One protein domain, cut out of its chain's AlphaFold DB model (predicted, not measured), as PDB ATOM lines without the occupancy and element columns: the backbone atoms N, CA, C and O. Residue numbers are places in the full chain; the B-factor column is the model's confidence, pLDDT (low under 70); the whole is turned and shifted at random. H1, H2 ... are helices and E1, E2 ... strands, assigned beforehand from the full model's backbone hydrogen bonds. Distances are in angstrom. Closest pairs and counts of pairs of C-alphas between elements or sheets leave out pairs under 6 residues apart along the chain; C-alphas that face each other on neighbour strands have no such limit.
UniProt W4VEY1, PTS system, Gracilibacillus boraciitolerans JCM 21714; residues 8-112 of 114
ATOM      1  N   GLU A   8      38.451  20.356  29.867       98.31
ATOM      2  CA  GLU A   8      37.026  20.375  30.184       98.31
ATOM      3  C   GLU A   8      36.308  19.193  29.530       98.31
ATOM      4  O   GLU A   8      36.555  18.867  28.367       98.31
ATOM      5  N   ILE A   9      35.412  18.543  30.273       98.31
ATOM      6  CA  ILE A   9      34.547  17.488  29.743       98.31
ATOM      7  C   ILE A   9      33.506  18.115  28.824       98.31
ATOM      8  O   ILE A   9      32.679  18.910  29.268       98.31
ATOM      9  N   VAL A  10      33.534  17.730  27.552       97.94
ATOM     10  CA  VAL A  10      32.597  18.226  26.540       97.94
ATOM     11  C   VAL A  10      31.308  17.421  26.606       97.94
ATOM     12  O   VAL A  10      30.230  18.002  26.721       97.94
ATOM     13  N   ASP A  11      31.418  16.092  26.605       97.75
ATOM     14  CA  ASP A  11      30.257  15.211  26.677       97.75
ATOM     15  C   ASP A  11      30.564  13.888  27.385       97.75
ATOM     16  O   ASP A  11      31.600  13.259  27.153       97.75
ATOM     17  N   VAL A  12      29.630  13.458  28.227       97.56
ATOM     18  CA  VAL A  12      29.534  12.119  28.797       97.56
ATOM     19  C   VAL A  12      28.378  11.427  28.092       97.56
ATOM     20  O   VAL A  12      27.217  11.798  28.255       97.56
ATOM     21  N   PHE A  13      28.697  10.390  27.325       96.50
ATOM     22  CA  PHE A  13      27.711   9.716  26.492       96.50
ATOM     23  C   PHE A  13      26.646   9.033  27.359       96.50
ATOM     24  O   PHE A  13      26.930   8.552  28.457       96.50
ATOM     25  N   LYS A  14      25.414   8.939  26.845       96.25
ATOM     26  CA  LYS A  14      24.244   8.442  27.594       96.25
ATOM     27  C   LYS A  14      24.471   7.074  28.249       96.25
ATOM     28  O   LYS A  14      24.140   6.898  29.418       96.25
ATOM     29  N   THR A  15      25.068   6.131  27.521       96.38
ATOM     30  CA  THR A  15      25.380   4.780  28.022       96.38
ATOM     31  C   THR A  15      26.742   4.703  28.716       96.38
ATOM     32  O   THR A  15      27.255   3.617  28.949       96.38
ATOM     33  N   LYS A  16      27.352   5.849  29.053       96.19
ATOM     34  CA  LYS A  16      28.543   5.997  29.910       96.19
ATOM     35  C   LYS A  16      29.840   5.338  29.420       96.19
ATOM     36  O   LYS A  16      30.871   5.485  30.065       96.19
ATOM     37  N   HIS A  17      29.822   4.664  28.274       95.44
ATOM     38  CA  HIS A  17      30.981   3.982  27.697       95.44
ATOM     39  C   HIS A  17      32.028   4.935  27.097       95.44
ATOM     40  O   HIS A  17      33.150   4.516  26.826       95.44
ATOM     41  N   ALA A  18      31.692   6.209  26.874       97.06
ATOM     42  CA  ALA A  18      32.596   7.168  26.257       97.06
ATOM     43  C   ALA A  18      32.513   8.552  26.907       97.06
ATOM     44  O   ALA A  18      31.462   8.976  27.398       97.06
ATOM     45  N   ILE A  19      33.648   9.248  26.900       97.69
ATOM     46  CA  ILE A  19      33.793  10.623  27.382       97.69
ATOM     47  C   ILE A  19      34.585  11.402  26.336       97.69
ATOM     48  O   ILE A  19      35.682  10.987  25.953       97.69
ATOM     49  N   SER A  20      34.051  12.539  25.904       97.56
ATOM     50  CA  SER A  20      34.797  13.520  25.120       97.56
ATOM     51  C   SER A  20      35.240  14.686  25.995       97.56
ATOM     52  O   SER A  20      34.552  15.100  26.932       97.56
ATOM     53  N   MET A  21      36.416  15.223  25.699       97.62
ATOM     54  CA  MET A  21      36.982  16.354  26.412       97.62
ATOM     55  C   MET A  21      37.726  17.287  25.467       97.62
ATOM     56  O   MET A  21      38.286  16.865  24.457       97.62
ATOM     57  N   LYS A  22      37.783  18.560  25.843       97.62
ATOM     58  CA  LYS A  22      38.589  19.578  25.188       97.62
ATOM     59  C   LYS A  22      39.731  19.951  26.111       97.62
ATOM     60  O   LYS A  22      39.515  20.377  27.240       97.62
ATOM     61  N   THR A  23      40.948  19.756  25.638       96.25
ATOM     62  CA  THR A  23      42.163  20.122  26.372       96.25
ATOM     63  C   THR A  23      42.308  21.643  26.439       96.25
ATOM     64  O   THR A  23      41.831  22.346  25.545       96.25
ATOM     65  N   ASP A  24      43.050  22.160  27.420       95.31
ATOM     66  CA  ASP A  24      43.368  23.600  27.490       95.31
ATOM     67  C   ASP A  24      44.123  24.105  26.236       95.31
ATOM     68  O   ASP A  24      44.050  25.279  25.875       95.31
ATOM     69  N   GLY A  25      44.817  23.204  25.528       93.62
ATOM     70  CA  GLY A  25      45.475  23.476  24.244       93.62
ATOM     71  C   GLY A  25      44.536  23.495  23.028       93.62
ATOM     72  O   GLY A  25      44.978  23.805  21.919       93.62
ATOM     73  N   GLY A  26      43.254  23.173  23.215       95.44
ATOM     74  CA  GLY A  26      42.217  23.168  22.182       95.44
ATOM     75  C   GLY A  26      42.048  21.855  21.412       95.44
ATOM     76  O   GLY A  26      41.165  21.786  20.561       95.44
ATOM     77  N   ALA A  27      42.853  20.824  21.689       96.19
ATOM     78  CA  ALA A  27      42.637  19.491  21.123       96.19
ATOM     79  C   ALA A  27      41.366  18.867  21.709       96.19
ATOM     80  O   ALA A  27      41.121  18.995  22.912       96.19
ATOM     81  N   GLU A  28      40.584  18.191  20.876       96.31
ATOM     82  CA  GLU A  28      39.350  17.507  21.260       96.31
ATOM     83  C   GLU A  28      39.593  16.000  21.226       96.31
ATOM     84  O   GLU A  28      39.928  15.431  20.190       96.31
ATOM     85  N   ILE A  29      39.490  15.365  22.389       95.38
ATOM     86  CA  ILE A  29      39.849  13.966  22.607       95.38
ATOM     87  C   ILE A  29      38.598  13.198  23.008       95.38
ATOM     88  O   ILE A  29      37.888  13.600  23.927       95.38
ATOM     89  N   LEU A  30      38.368  12.063  22.362       96.12
ATOM     90  CA  LEU A  30      37.378  11.069  22.752       96.12
ATOM     91  C   LEU A  30      38.086   9.861  23.359       96.12
ATOM     92  O   LEU A  30      38.981   9.279  22.749       96.12
ATOM     93  N   VAL A  31      37.654   9.467  24.549       94.94
ATOM     94  CA  VAL A  31      38.021   8.198  25.175       94.94
ATOM     95  C   VAL A  31      36.818   7.275  25.076       94.94
ATOM     96  O   VAL A  31      35.772   7.569  25.654       94.94
ATOM     97  N   HIS A  32      36.973   6.158  24.372       95.69
ATOM     98  CA  HIS A  32      35.936   5.142  24.208       95.69
ATOM     99  C   HIS A  32      36.354   3.877  24.968       95.69
ATOM    100  O   HIS A  32      37.362   3.265  24.639       95.69
ATOM    101  N   MET A  33      35.631   3.495  26.020       95.44
ATOM    102  CA  MET A  33      35.993   2.387  26.914       95.44
ATOM    103  C   MET A  33      35.409   1.069  26.393       95.44
ATOM    104  O   MET A  33      34.219   0.796  26.547       95.44
ATOM    105  N   GLY A  34      36.266   0.255  25.774       93.12
ATOM    106  CA  GLY A  34      35.889  -0.960  25.047       93.12
ATOM    107  C   GLY A  34      35.537  -0.694  23.579       93.12
ATOM    108  O   GLY A  34      35.559   0.448  23.136       93.12
ATOM    109  N   LEU A  35      35.216  -1.733  22.808       93.12
ATOM    110  CA  LEU A  35      34.653  -1.610  21.454       93.12
ATOM    111  C   LEU A  35      33.230  -2.162  21.446       93.12
ATOM    112  O   LEU A  35      32.986  -3.201  22.054       93.12
ATOM    113  N   GLU A  36      32.321  -1.461  20.762       91.75
ATOM    114  CA  GLU A  36      30.888  -1.811  20.671       91.75
ATOM    115  C   GLU A  36      30.166  -1.868  22.036       91.75
ATOM    116  O   GLU A  36      29.047  -2.348  22.153       91.75
ATOM    117  N   THR A  37      30.766  -1.290  23.081       94.62
ATOM    118  CA  THR A  37      30.261  -1.292  24.465       94.62
ATOM    119  C   THR A  37      29.067  -0.367  24.711       94.62
ATOM    120  O   THR A  37      28.563  -0.301  25.832       94.62
ATOM    121  N   VAL A  38      28.576   0.325  23.682       94.75
ATOM    122  CA  VAL A  38      27.319   1.084  23.745       94.75
ATOM    123  C   VAL A  38      26.136   0.182  24.113       94.75
ATOM    124  O   VAL A  38      25.272   0.610  24.877       94.75
ATOM    125  N   GLU A  39      26.163  -1.072  23.652       93.81
ATOM    126  CA  GLU A  39      25.138  -2.100  23.871       93.81
ATOM    127  C   GLU A  39      25.038  -2.564  25.335       93.81
ATOM    128  O   GLU A  39      24.049  -3.173  25.733       93.81
ATOM    129  N   LEU A  40      26.032  -2.239  26.173       93.56
ATOM    130  CA  LEU A  40      25.989  -2.524  27.611       93.56
ATOM    131  C   LEU A  40      25.055  -1.578  28.382       93.56
ATOM    132  O   LEU A  40      24.853  -1.781  29.578       93.56
ATOM    133  N   ASP A  41      24.521  -0.532  27.742       93.94
ATOM    134  CA  ASP A  41      23.582   0.442  28.327       93.94
ATOM    135  C   ASP A  41      24.028   0.984  29.706       93.94
ATOM    136  O   ASP A  41      23.256   1.138  30.651       93.94
ATOM    137  N   GLY A  42      25.331   1.247  29.851       93.19
ATOM    138  CA  GLY A  42      25.930   1.748  31.092       93.19
ATOM    139  C   GLY A  42      26.258   0.689  32.145       93.19
ATOM    140  O   GLY A  42      26.843   1.035  33.176       93.19
ATOM    141  N   LYS A  43      25.958  -0.592  31.908       93.19
ATOM    142  CA  LYS A  43      26.381  -1.692  32.781       93.19
ATOM    143  C   LYS A  43      27.907  -1.767  32.832       93.19
ATOM    144  O   LYS A  43      28.574  -1.826  31.805       93.19
ATOM    145  N   GLY A  44      28.453  -1.778  34.046       92.75
ATOM    146  CA  GLY A  44      29.898  -1.853  34.267       92.75
ATOM    147  C   GLY A  44      30.641  -0.527  34.078       92.75
ATOM    148  O   GLY A  44      31.865  -0.540  34.155       92.75
ATOM    149  N   PHE A  45      29.938   0.597  33.874       96.50
ATOM    150  CA  PHE A  45      30.530   1.934  33.769       96.50
ATOM    151  C   PHE A  45      30.022   2.868  34.870       96.50
ATOM    152  O   PHE A  45      28.825   3.135  35.000       96.50
ATOM    153  N   ASP A  46      30.956   3.436  35.621       96.75
ATOM    154  CA  ASP A  46      30.702   4.386  36.695       96.75
ATOM    155  C   ASP A  46      31.464   5.695  36.427       96.75
ATOM    156  O   ASP A  46      32.677   5.794  36.634       96.75
ATOM    157  N   ILE A  47      30.750   6.696  35.904       97.31
ATOM    158  CA  ILE A  47      31.308   8.001  35.532       97.31
ATOM    159  C   ILE A  47      31.312   8.940  36.735       97.31
ATOM    160  O   ILE A  47      30.308   9.100  37.422       97.31
ATOM    161  N   GLN A  48      32.442   9.607  36.938       97.75
ATOM    162  CA  GLN A  48      32.739  10.439  38.107       97.75
ATOM    163  C   GLN A  48      32.770  11.941  37.777       97.75
ATOM    164  O   GLN A  48      33.102  12.776  38.616       97.75
ATOM    165  N   VAL A  49      32.422  12.288  36.537       97.44
ATOM    166  CA  VAL A  49      32.432  13.647  35.989       97.44
ATOM    167  C   VAL A  49      31.133  13.943  35.243       97.44
ATOM    168  O   VAL A  49      30.337  13.050  34.959       97.44
ATOM    169  N   LYS A  50      30.912  15.213  34.908       97.38
ATOM    170  CA  LYS A  50      29.744  15.679  34.148       97.38
ATOM    171  C   LYS A  50      30.151  16.646  33.040       97.38
ATOM    172  O   LYS A  50      31.234  17.223  33.091       97.38
ATOM    173  N   ASN A  51      29.257  16.864  32.082       97.62
ATOM    174  CA  ASN A  51      29.452  17.835  31.004       97.62
ATOM    175  C   ASN A  51      29.745  19.234  31.574       97.62
ATOM    176  O   ASN A  51      29.137  19.655  32.564       97.62
ATOM    177  N   GLY A  52      30.694  19.938  30.957       97.81
ATOM    178  CA  GLY A  52      31.184  21.252  31.382       97.81
ATOM    179  C   GLY A  52      32.100  21.233  32.613       97.81
ATOM    180  O   GLY A  52      32.514  22.288  33.096       97.81
ATOM    181  N   GLN A  53      32.415  20.062  33.179       98.19
ATOM    182  CA  GLN A  53      33.326  19.976  34.319       98.19
ATOM    183  C   GLN A  53      34.777  20.160  33.868       98.19
ATOM    184  O   GLN A  53      35.271  19.423  33.016       98.19
ATOM    185  N   LYS A  54      35.488  21.096  34.504       98.06
ATOM    186  CA  LYS A  54      36.945  21.203  34.382       98.06
ATOM    187  C   LYS A  54      37.627  20.076  35.147       98.06
ATOM    188  O   LYS A  54      37.250  19.793  36.285       98.06
ATOM    189  N   VAL A  55      38.631  19.470  34.529       97.31
ATOM    190  CA  VAL A  55      39.395  18.346  35.073       97.31
ATOM    191  C   VAL A  55      40.891  18.591  34.917       97.31
ATOM    192  O   VAL A  55      41.345  19.242  33.974       97.31
ATOM    193  N   LYS A  56      41.664  18.052  35.852       95.44
ATOM    194  CA  LYS A  56      43.124  18.077  35.864       95.44
ATOM    195  C   LYS A  56      43.691  16.676  35.775       95.44
ATOM    196  O   LYS A  56      43.053  15.702  36.177       95.44
ATOM    197  N   LYS A  57      44.929  16.564  35.294       88.81
ATOM    198  CA  LYS A  57      45.671  15.302  35.318       88.81
ATOM    199  C   LYS A  57      45.688  14.740  36.745       88.81
ATOM    200  O   LYS A  57      46.235  15.352  37.657       88.81
ATOM    201  N   GLY A  58      45.116  13.550  36.907       86.44
ATOM    202  CA  GLY A  58      44.972  12.874  38.201       86.44
ATOM    203  C   GLY A  58      43.534  12.799  38.715       86.44
ATOM    204  O   GLY A  58      43.253  11.929  39.538       86.44
ATOM    205  N   ASP A  59      42.619  13.614  38.186       94.81
ATOM    206  CA  ASP A  59      41.196  13.509  38.511       94.81
ATOM    207  C   ASP A  59      40.616  12.186  38.007       94.81
ATOM    208  O   ASP A  59      41.024  11.642  36.980       94.81
ATOM    209  N   LEU A  60      39.643  11.634  38.722       95.88
ATOM    210  CA  LEU A  60      38.998  10.399  38.301       95.88
ATOM    211  C   LEU A  60      37.888  10.711  37.289       95.88
ATOM    212  O   LEU A  60      36.947  11.419  37.622       95.88
ATOM    213  N   LEU A  61      37.975  10.156  36.074       96.12
ATOM    214  CA  LEU A  61      36.915  10.305  35.063       96.12
ATOM    215  C   LEU A  61      35.857   9.214  35.171       96.12
ATOM    216  O   LEU A  61      34.663   9.487  35.147       96.12
ATOM    217  N   ALA A  62      36.314   7.967  35.252       95.81
ATOM    218  CA  ALA A  62      35.447   6.801  35.235       95.81
ATOM    219  C   ALA A  62      36.102   5.619  35.945       95.81
ATOM    220  O   ALA A  62      37.325   5.434  35.871       95.81
ATOM    221  N   ARG A  63      35.286   4.779  36.569       95.69
ATOM    222  CA  ARG A  63      35.613   3.396  36.917       95.69
ATOM    223  C   ARG A  63      34.843   2.494  35.963       95.69
ATOM    224  O   ARG A  63      33.704   2.800  35.624       95.69
ATOM    225  N   PHE A  64      35.475   1.431  35.490       94.12
ATOM    226  CA  PHE A  64      34.787   0.457  34.662       94.12
ATOM    227  C   PHE A  64      35.344  -0.942  34.887       94.12
ATOM    228  O   PHE A  64      36.539  -1.111  35.139       94.12
ATOM    229  N   GLU A  65      34.455  -1.923  34.800       93.88
ATOM    230  CA  GLU A  65      34.727  -3.315  35.147       93.88
ATOM    231  C   GLU A  65      35.151  -4.093  33.900       93.88
ATOM    232  O   GLU A  65      34.316  -4.558  33.121       93.88
ATOM    233  N   ILE A  66      36.465  -4.232  33.703       93.56
ATOM    234  CA  ILE A  66      37.058  -4.919  32.542       93.56
ATOM    235  C   ILE A  66      36.510  -6.347  32.407       93.56
ATOM    236  O   ILE A  66      36.158  -6.762  31.303       93.56
ATOM    237  N   ASP A  67      36.362  -7.059  33.526       93.56
ATOM    238  CA  ASP A  67      35.835  -8.426  33.540       93.56
ATOM    239  C   ASP A  67      34.367  -8.480  33.105       93.56
ATOM    240  O   ASP A  67      33.970  -9.389  32.380       93.56
ATOM    241  N   THR A  68      33.557  -7.483  33.482       91.19
ATOM    242  CA  THR A  68      32.157  -7.399  33.030       91.19
ATOM    243  C   THR A  68      32.103  -7.186  31.520       91.19
ATOM    244  O   THR A  68      31.368  -7.880  30.829       91.19
ATOM    245  N   ILE A  69      32.928  -6.283  30.985       92.81
ATOM    246  CA  ILE A  69      32.985  -6.024  29.538       92.81
ATOM    247  C   ILE A  69      33.399  -7.294  28.776       92.81
ATOM    248  O   ILE A  69      32.773  -7.646  27.778       92.81
ATOM    249  N   ALA A  70      34.423  -8.000  29.263       93.00
ATOM    250  CA  ALA A  70      34.935  -9.207  28.621       93.00
ATOM    251  C   ALA A  70      33.953 -10.391  28.693       93.00
ATOM    252  O   ALA A  70      33.788 -11.112  27.711       93.00
ATOM    253  N   THR A  71      33.289 -10.594  29.836       93.69
ATOM    254  CA  THR A  71      32.324 -11.697  30.032       93.69
ATOM    255  C   THR A  71      31.049 -11.526  29.211       93.69
ATOM    256  O   THR A  71      30.464 -12.518  28.789       93.69
ATOM    257  N   GLU A  72      30.666 -10.286  28.913       92.56
ATOM    258  CA  GLU A  72      29.565  -9.952  28.001       92.56
ATOM    259  C   GLU A  72      29.961 -10.070  26.510       92.56
ATOM    260  O   GLU A  72      29.140  -9.835  25.628       92.56
ATOM    261  N   GLY A  73      31.208 -10.456  26.207       93.50
ATOM    262  CA  GLY A  73      31.680 -10.727  24.843       93.50
ATOM    263  C   GLY A  73      32.272  -9.526  24.102       93.50
ATOM    264  O   GLY A  73      32.608  -9.648  22.923       93.50
ATOM    265  N   TYR A  74      32.450  -8.384  24.770       93.81
ATOM    266  CA  TYR A  74      32.988  -7.169  24.156       93.81
ATOM    267  C   TYR A  74      34.506  -7.060  24.321       93.81
ATOM    268  O   TYR A  74      35.109  -7.546  25.282       93.81
ATOM    269  N   LYS A  75      35.157  -6.368  23.380       92.44
ATOM    270  CA  LYS A  75      36.599  -6.103  23.464       92.44
ATOM    271  C   LYS A  75      36.864  -4.976  24.454       92.44
ATOM    272  O   LYS A  75      36.214  -3.939  24.409       92.44
ATOM    273  N   THR A  76      37.894  -5.138  25.276       94.12
ATOM    274  CA  THR A  76      38.314  -4.161  26.298       94.12
ATOM    275  C   THR A  76      39.308  -3.118  25.773       94.12
ATOM    276  O   THR A  76      39.754  -2.240  26.514       94.12
ATOM    277  N   VAL A  77      39.633  -3.181  24.475       94.81
ATOM    278  CA  VAL A  77      40.423  -2.159  23.775       94.81
ATOM    279  C   VAL A  77      39.762  -0.804  23.992       94.81
ATOM    280  O   VAL A  77      38.579  -0.655  23.720       94.81
ATOM    281  N   THR A  78      40.519   0.174  24.486       94.38
ATOM    282  CA  THR A  78      40.014   1.514  24.813       94.38
ATOM    283  C   THR A  78      40.633   2.542  23.863       94.38
ATOM    284  O   THR A  78      41.738   3.019  24.137       94.38
ATOM    285  N   PRO A  79      39.992   2.863  22.721       93.62
ATOM    286  CA  PRO A  79      40.491   3.891  21.819       93.62
ATOM    287  C   PRO A  79      40.590   5.264  22.487       93.62
ATOM    288  O   PRO A  79      39.676   5.710  23.185       93.62
ATOM    289  N   ILE A  80      41.690   5.959  22.201       92.06
ATOM    290  CA  ILE A  80      41.860   7.390  22.460       92.06
ATOM    291  C   ILE A  80      41.955   8.064  21.094       92.06
ATOM    292  O   ILE A  80      42.885   7.799  20.336       92.06
ATOM    293  N   ILE A  81      40.972   8.896  20.768       93.62
ATOM    294  CA  ILE A  81      40.765   9.431  19.422       93.62
ATOM    295  C   ILE A  81      40.870  10.951  19.474       93.62
ATOM    296  O   ILE A  81      40.261  11.591  20.327       93.62
ATOM    297  N   LEU A  82      41.625  11.527  18.545       94.88
ATOM    298  CA  LEU A  82      41.668  12.965  18.306       94.88
ATOM    299  C   LEU A  82      40.578  13.332  17.293       94.88
ATOM    300  O   LEU A  82      40.614  12.866  16.158       94.88
ATOM    301  N   LEU A  83      39.613  14.153  17.706       95.06
ATOM    302  CA  LEU A  83      38.437  14.492  16.901       95.06
ATOM    303  C   LEU A  83      38.707  15.619  15.897       95.06
ATOM    304  O   LEU A  83      38.160  15.608  14.801       95.06
ATOM    305  N   ASN A  84      39.579  16.566  16.243       94.94
ATOM    306  CA  ASN A  84      39.972  17.687  15.385       94.94
ATOM    307  C   ASN A  84      41.386  17.499  14.811       94.94
ATOM    308  O   ASN A  84      42.257  18.355  14.963       94.94
ATOM    309  N   GLY A  85      41.609  16.355  14.154       92.50
ATOM    310  CA  GLY A  85      42.912  15.964  13.601       92.50
ATOM    311  C   GLY A  85      43.499  16.941  12.575       92.50
ATOM    312  O   GLY A  85      44.714  17.085  12.510       92.50
ATOM    313  N   ASP A  86      42.668  17.679  11.840       93.38
ATOM    314  CA  ASP A  86      43.147  18.672  10.867       93.38
ATOM    315  C   ASP A  86      43.906  19.839  11.531       93.38
ATOM    316  O   ASP A  86      44.811  20.435  10.939       93.38
ATOM    317  N   ASP A  87      43.582  20.144  12.791       95.19
ATOM    318  CA  ASP A  87      44.187  21.242  13.546       95.19
ATOM    319  C   ASP A  87      45.462  20.828  14.303       95.19
ATOM    320  O   ASP A  87      46.165  21.689  14.846       95.19
ATOM    321  N   PHE A  88      45.776  19.530  14.370       94.94
ATOM    322  CA  PHE A  88      46.836  18.995  15.223       94.94
ATOM    323  C   PHE A  88      47.632  17.883  14.537       94.94
ATOM    324  O   PHE A  88      47.096  16.870  14.110       94.94
ATOM    325  N   ALA A  89      48.956  18.014  14.544       92.25
ATOM    326  CA  ALA A  89      49.858  16.928  14.195       92.25
ATOM    327  C   ALA A  89      50.151  16.055  15.425       92.25
ATOM    328  O   ALA A  89      50.446  16.574  16.508       92.25
ATOM    329  N   MET A  90      50.122  14.735  15.242       92.31
ATOM    330  CA  MET A  90      50.555  13.758  16.241       92.31
ATOM    331  C   MET A  90      52.010  13.350  15.981       92.31
ATOM    332  O   MET A  90      52.384  13.049  14.849       92.31
ATOM    333  N   SER A  91      52.835  13.332  17.023       93.56
ATOM    334  CA  SER A  91      54.227  12.877  16.954       93.56
ATOM    335  C   SER A  91      54.623  12.100  18.209       93.56
ATOM    336  O   SER A  91      53.859  12.032  19.172       93.56
ATOM    337  N   ASN A  92      55.834  11.533  18.214       92.50
ATOM    338  CA  ASN A  92      56.423  10.849  19.372       92.50
ATOM    339  C   ASN A  92      55.519   9.732  19.916       92.50
ATOM    340  O   ASN A  92      55.297   9.635  21.122       92.50
ATOM    341  N   ILE A  93      54.960   8.933  19.005       92.31
ATOM    342  CA  ILE A  93      54.150   7.769  19.355       92.31
ATOM    343  C   ILE A  93      55.069   6.764  20.051       92.31
ATOM    344  O   ILE A  93      56.123   6.423  19.515       92.31
ATOM    345  N   THR A  94      54.702   6.344  21.260       91.75
ATOM    346  CA  THR A  94      55.481   5.368  22.022       91.75
ATOM    347  C   THR A  94      55.413   3.985  21.377       91.75
ATOM    348  O   THR A  94      54.370   3.583  20.862       91.75
ATOM    349  N   GLU A  95      56.519   3.247  21.445       93.00
ATOM    350  CA  GLU A  95      56.582   1.824  21.090       93.00
ATOM    351  C   GLU A  95      56.397   0.917  22.324       93.00
ATOM    352  O   GLU A  95      56.388  -0.309  22.206       93.00
ATOM    353  N   GLU A  96      56.243   1.504  23.519       91.44
ATOM    354  CA  GLU A  96      55.961   0.755  24.744       91.44
ATOM    355  C   GLU A  96      54.611   0.038  24.640       91.44
ATOM    356  O   GLU A  96      53.572   0.655  24.406       91.44
ATOM    357  N   GLN A  97      54.630  -1.275  24.861       89.56
ATOM    358  CA  GLN A  97      53.421  -2.101  24.859       89.56
ATOM    359  C   GLN A  97      52.686  -2.031  26.202       89.56
ATOM    360  O   GLN A  97      51.458  -2.040  26.239       89.56
ATOM    361  N   ASP A  98      53.442  -1.897  27.295       92.75
ATOM    362  CA  ASP A  98      52.921  -1.839  28.656       92.75
ATOM    363  C   ASP A  98      53.107  -0.441  29.240       92.75
ATOM    364  O   ASP A  98      54.197  -0.055  29.663       92.75
ATOM    365  N   VAL A  99      52.015   0.317  29.310       91.19
ATOM    366  CA  VAL A  99      52.021   1.679  29.850       91.19
ATOM    367  C   VAL A  99      51.194   1.783  31.122       91.19
ATOM    368  O   VAL A  99      50.152   1.147  31.287       91.19
ATOM    369  N   ARG A 100      51.626   2.655  32.039       88.31
ATOM    370  CA  ARG A 100      50.863   2.986  33.248       88.31
ATOM    371  C   ARG A 100      50.258   4.377  33.138       88.31
ATOM    372  O   ARG A 100      50.977   5.358  32.929       88.31
ATOM    373  N   ALA A 101      48.947   4.462  33.372       86.44
ATOM    374  CA  ALA A 101      48.210   5.722  33.401       86.44
ATOM    375  C   ALA A 101      48.932   6.780  34.254       86.44
ATOM    376  O   ALA A 101      49.368   6.516  35.379       86.44
ATOM    377  N   GLY A 102      49.086   7.978  33.687       84.62
ATOM    378  CA  GLY A 102      49.744   9.116  34.325       84.62
ATOM    379  C   GLY A 102      51.278   9.105  34.298       84.62
ATOM    380  O   GLY A 102      51.857  10.159  34.573       84.62
ATOM    381  N   ARG A 103      51.930   7.984  33.946       86.19
ATOM    382  CA  ARG A 103      53.401   7.854  33.945       86.19
ATOM    383  C   ARG A 103      54.043   7.951  32.568       86.19
ATOM    384  O   ARG A 103      55.072   8.606  32.450       86.19
ATOM    385  N   VAL A 104      53.450   7.323  31.558       88.19
ATOM    386  CA  VAL A 104      54.003   7.286  30.195       88.19
ATOM    387  C   VAL A 104      53.241   8.268  29.312       88.19
ATOM    388  O   VAL A 104      52.017   8.372  29.404       88.19
ATOM    389  N   SER A 105      53.967   9.010  28.474       89.12
ATOM    390  CA  SER A 105      53.365   9.841  27.428       89.12
ATOM    391  C   SER A 105      53.279   9.016  26.151       89.12
ATOM    392  O   SER A 105      54.311   8.681  25.579       89.12
ATOM    393  N   CYS A 106      52.066   8.663  25.721       90.44
ATOM    394  CA  CYS A 106      51.887   7.773  24.571       90.44
ATOM    395  C   CYS A 106      52.087   8.470  23.220       90.44
ATOM    396  O   CYS A 106      52.456   7.816  22.254       90.44
ATOM    397  N   PHE A 107      51.804   9.770  23.141       91.62
ATOM    398  CA  PHE A 107      51.977  10.601  21.952       91.62
ATOM    399  C   PHE A 107      51.986  12.079  22.354       91.62
ATOM    400  O   PHE A 107      51.545  12.448  23.447       91.62
ATOM    401  N   ILE A 108      52.468  12.934  21.457       92.44
ATOM    402  CA  ILE A 108      52.451  14.391  21.595       92.44
ATOM    403  C   ILE A 108      51.542  14.973  20.519       92.44
ATOM    404  O   ILE A 108      51.638  14.609  19.349       92.44
ATOM    405  N   LEU A 109      50.679  15.906  20.922       93.50
ATOM    406  CA  LEU A 109      49.863  16.702  20.012       93.50
ATOM    407  C   LEU A 109      50.470  18.094  19.871       93.50
ATOM    408  O   LEU A 109      50.698  18.790  20.863       93.50
ATOM    409  N   LYS A 110      50.700  18.521  18.631       92.56
ATOM    410  CA  LYS A 110      51.171  19.867  18.312       92.56
ATOM    411  C   LYS A 110      50.178  20.535  17.382       92.56
ATOM    412  O   LYS A 110      49.880  20.010  16.315       92.56
ATOM    413  N   ARG A 111      49.697  21.714  17.769       91.25
ATOM    414  CA  ARG A 111      48.794  22.494  16.925       91.25
ATOM    415  C   ARG A 111      49.485  22.840  15.606       91.25
ATOM    416  O   ARG A 111      50.599  23.377  15.611       91.25
ATOM    417  N   SER A 112      48.831  22.518  14.500       86.06
ATOM    418  CA  SER A 112      49.280  22.873  13.161       86.06
ATOM    419  C   SER A 112      49.291  24.397  13.049       86.06
ATOM    420  O   SER A 112      48.308  25.066  13.373       86.06
TER     421      SER A 112
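Overview. This is residues 8 to 112 of the 114 residues of the protein "PTS system" of Gracilibacillus boraciitolerans JCM 21714 (UniProt W4VEY1). Look first for a twisted four-stranded sheet, E1, E2, E3 and E6, near the middle; the hairpin of E4 and E5, with its long link of residues 48 to 61, lies off one face of it, and the opposite face is bare of named elements. The short helices H1 and H2 lie towards one end of the longest axis and the strands E7 and E8 of a hairpin towards the other, while the wide loop that joins these two strands, residues 92 to 107, swings back from them along that axis and off to one side. The printed part has 105 residues, with two named helices and eight named strands in the order E1 E2 E3 H1 E4 E5 H2 E6 E7 E8; the class is mixed, helices and strands, with 43 residues, under half, in named elements. The large sheet runs E1 - E2 - E3 - E6, all antiparallel. The whole is compact, with a radius of gyration of the C-alphas of 14.3 A and spans of 40 by 33 by 25 A.

Along the chain. Find C-alpha 8 at (37.026, 20.375, 30.184); from there E1 runs to residue 12, over 11.2 A. E2, residues 18 to 23, covers 16.1 A; E3, residues 28 to 32, covers 13.2 A; E6 is residues 80 to 82. H1 is residues 37 to 40. E4 is residues 45 to 47 and E5 residues 62 to 64. H2, residues 66 to 71, begins at C-alpha 66, (37.058, -4.919, 32.542). E7 is residues 88 to 91, 9.7 A; E8, residues 108 to 111, 10.0 A, ends at C-alpha 111, (48.794, 22.494, 16.925).

Arrangement. Begin with E1, E2 and E3, a meander, each strand the antiparallel neighbour of the one before. Look at N 8 and O 22, 2.8 A apart, for the hairpin of E1 and E2, and at N 21 and O 29, 2.8 A, for that of E2 and E3. Across E3 and the edge strand E6, antiparallel at 153 degrees, N 30 and O 81 are 2.8 A apart. From edge to edge the strands' lines turn by 66 degrees. H1 and H2 are not on this sheet; they are close but not clearly touching, the closest C-alphas being those of Thr 37 and Ile 69, 7.5 A apart. In the hairpin of E4 and E5, N 46 and O 63 are 2.8 A apart; E1 and E4 are only just apart, at 8.1 A. E6 and E7 are apart; in the hairpin of E7 and E8, N 89 and O 110 are 2.8 A apart. In H2 every O i to N i+4 pair is within hydrogen-bond range; H1 is too short for such a pair.

Size, cuts and confidence. The two C-alphas farthest apart, those of Thr 71 and Ser 112, are 42.0 A from each other. The printed part has no cut. The links from E4 to E5, 14 residues, and from E7 to E8, 16 residues, are long. The mean pLDDT of the printed part is 94.0, and no printed residue is under 70.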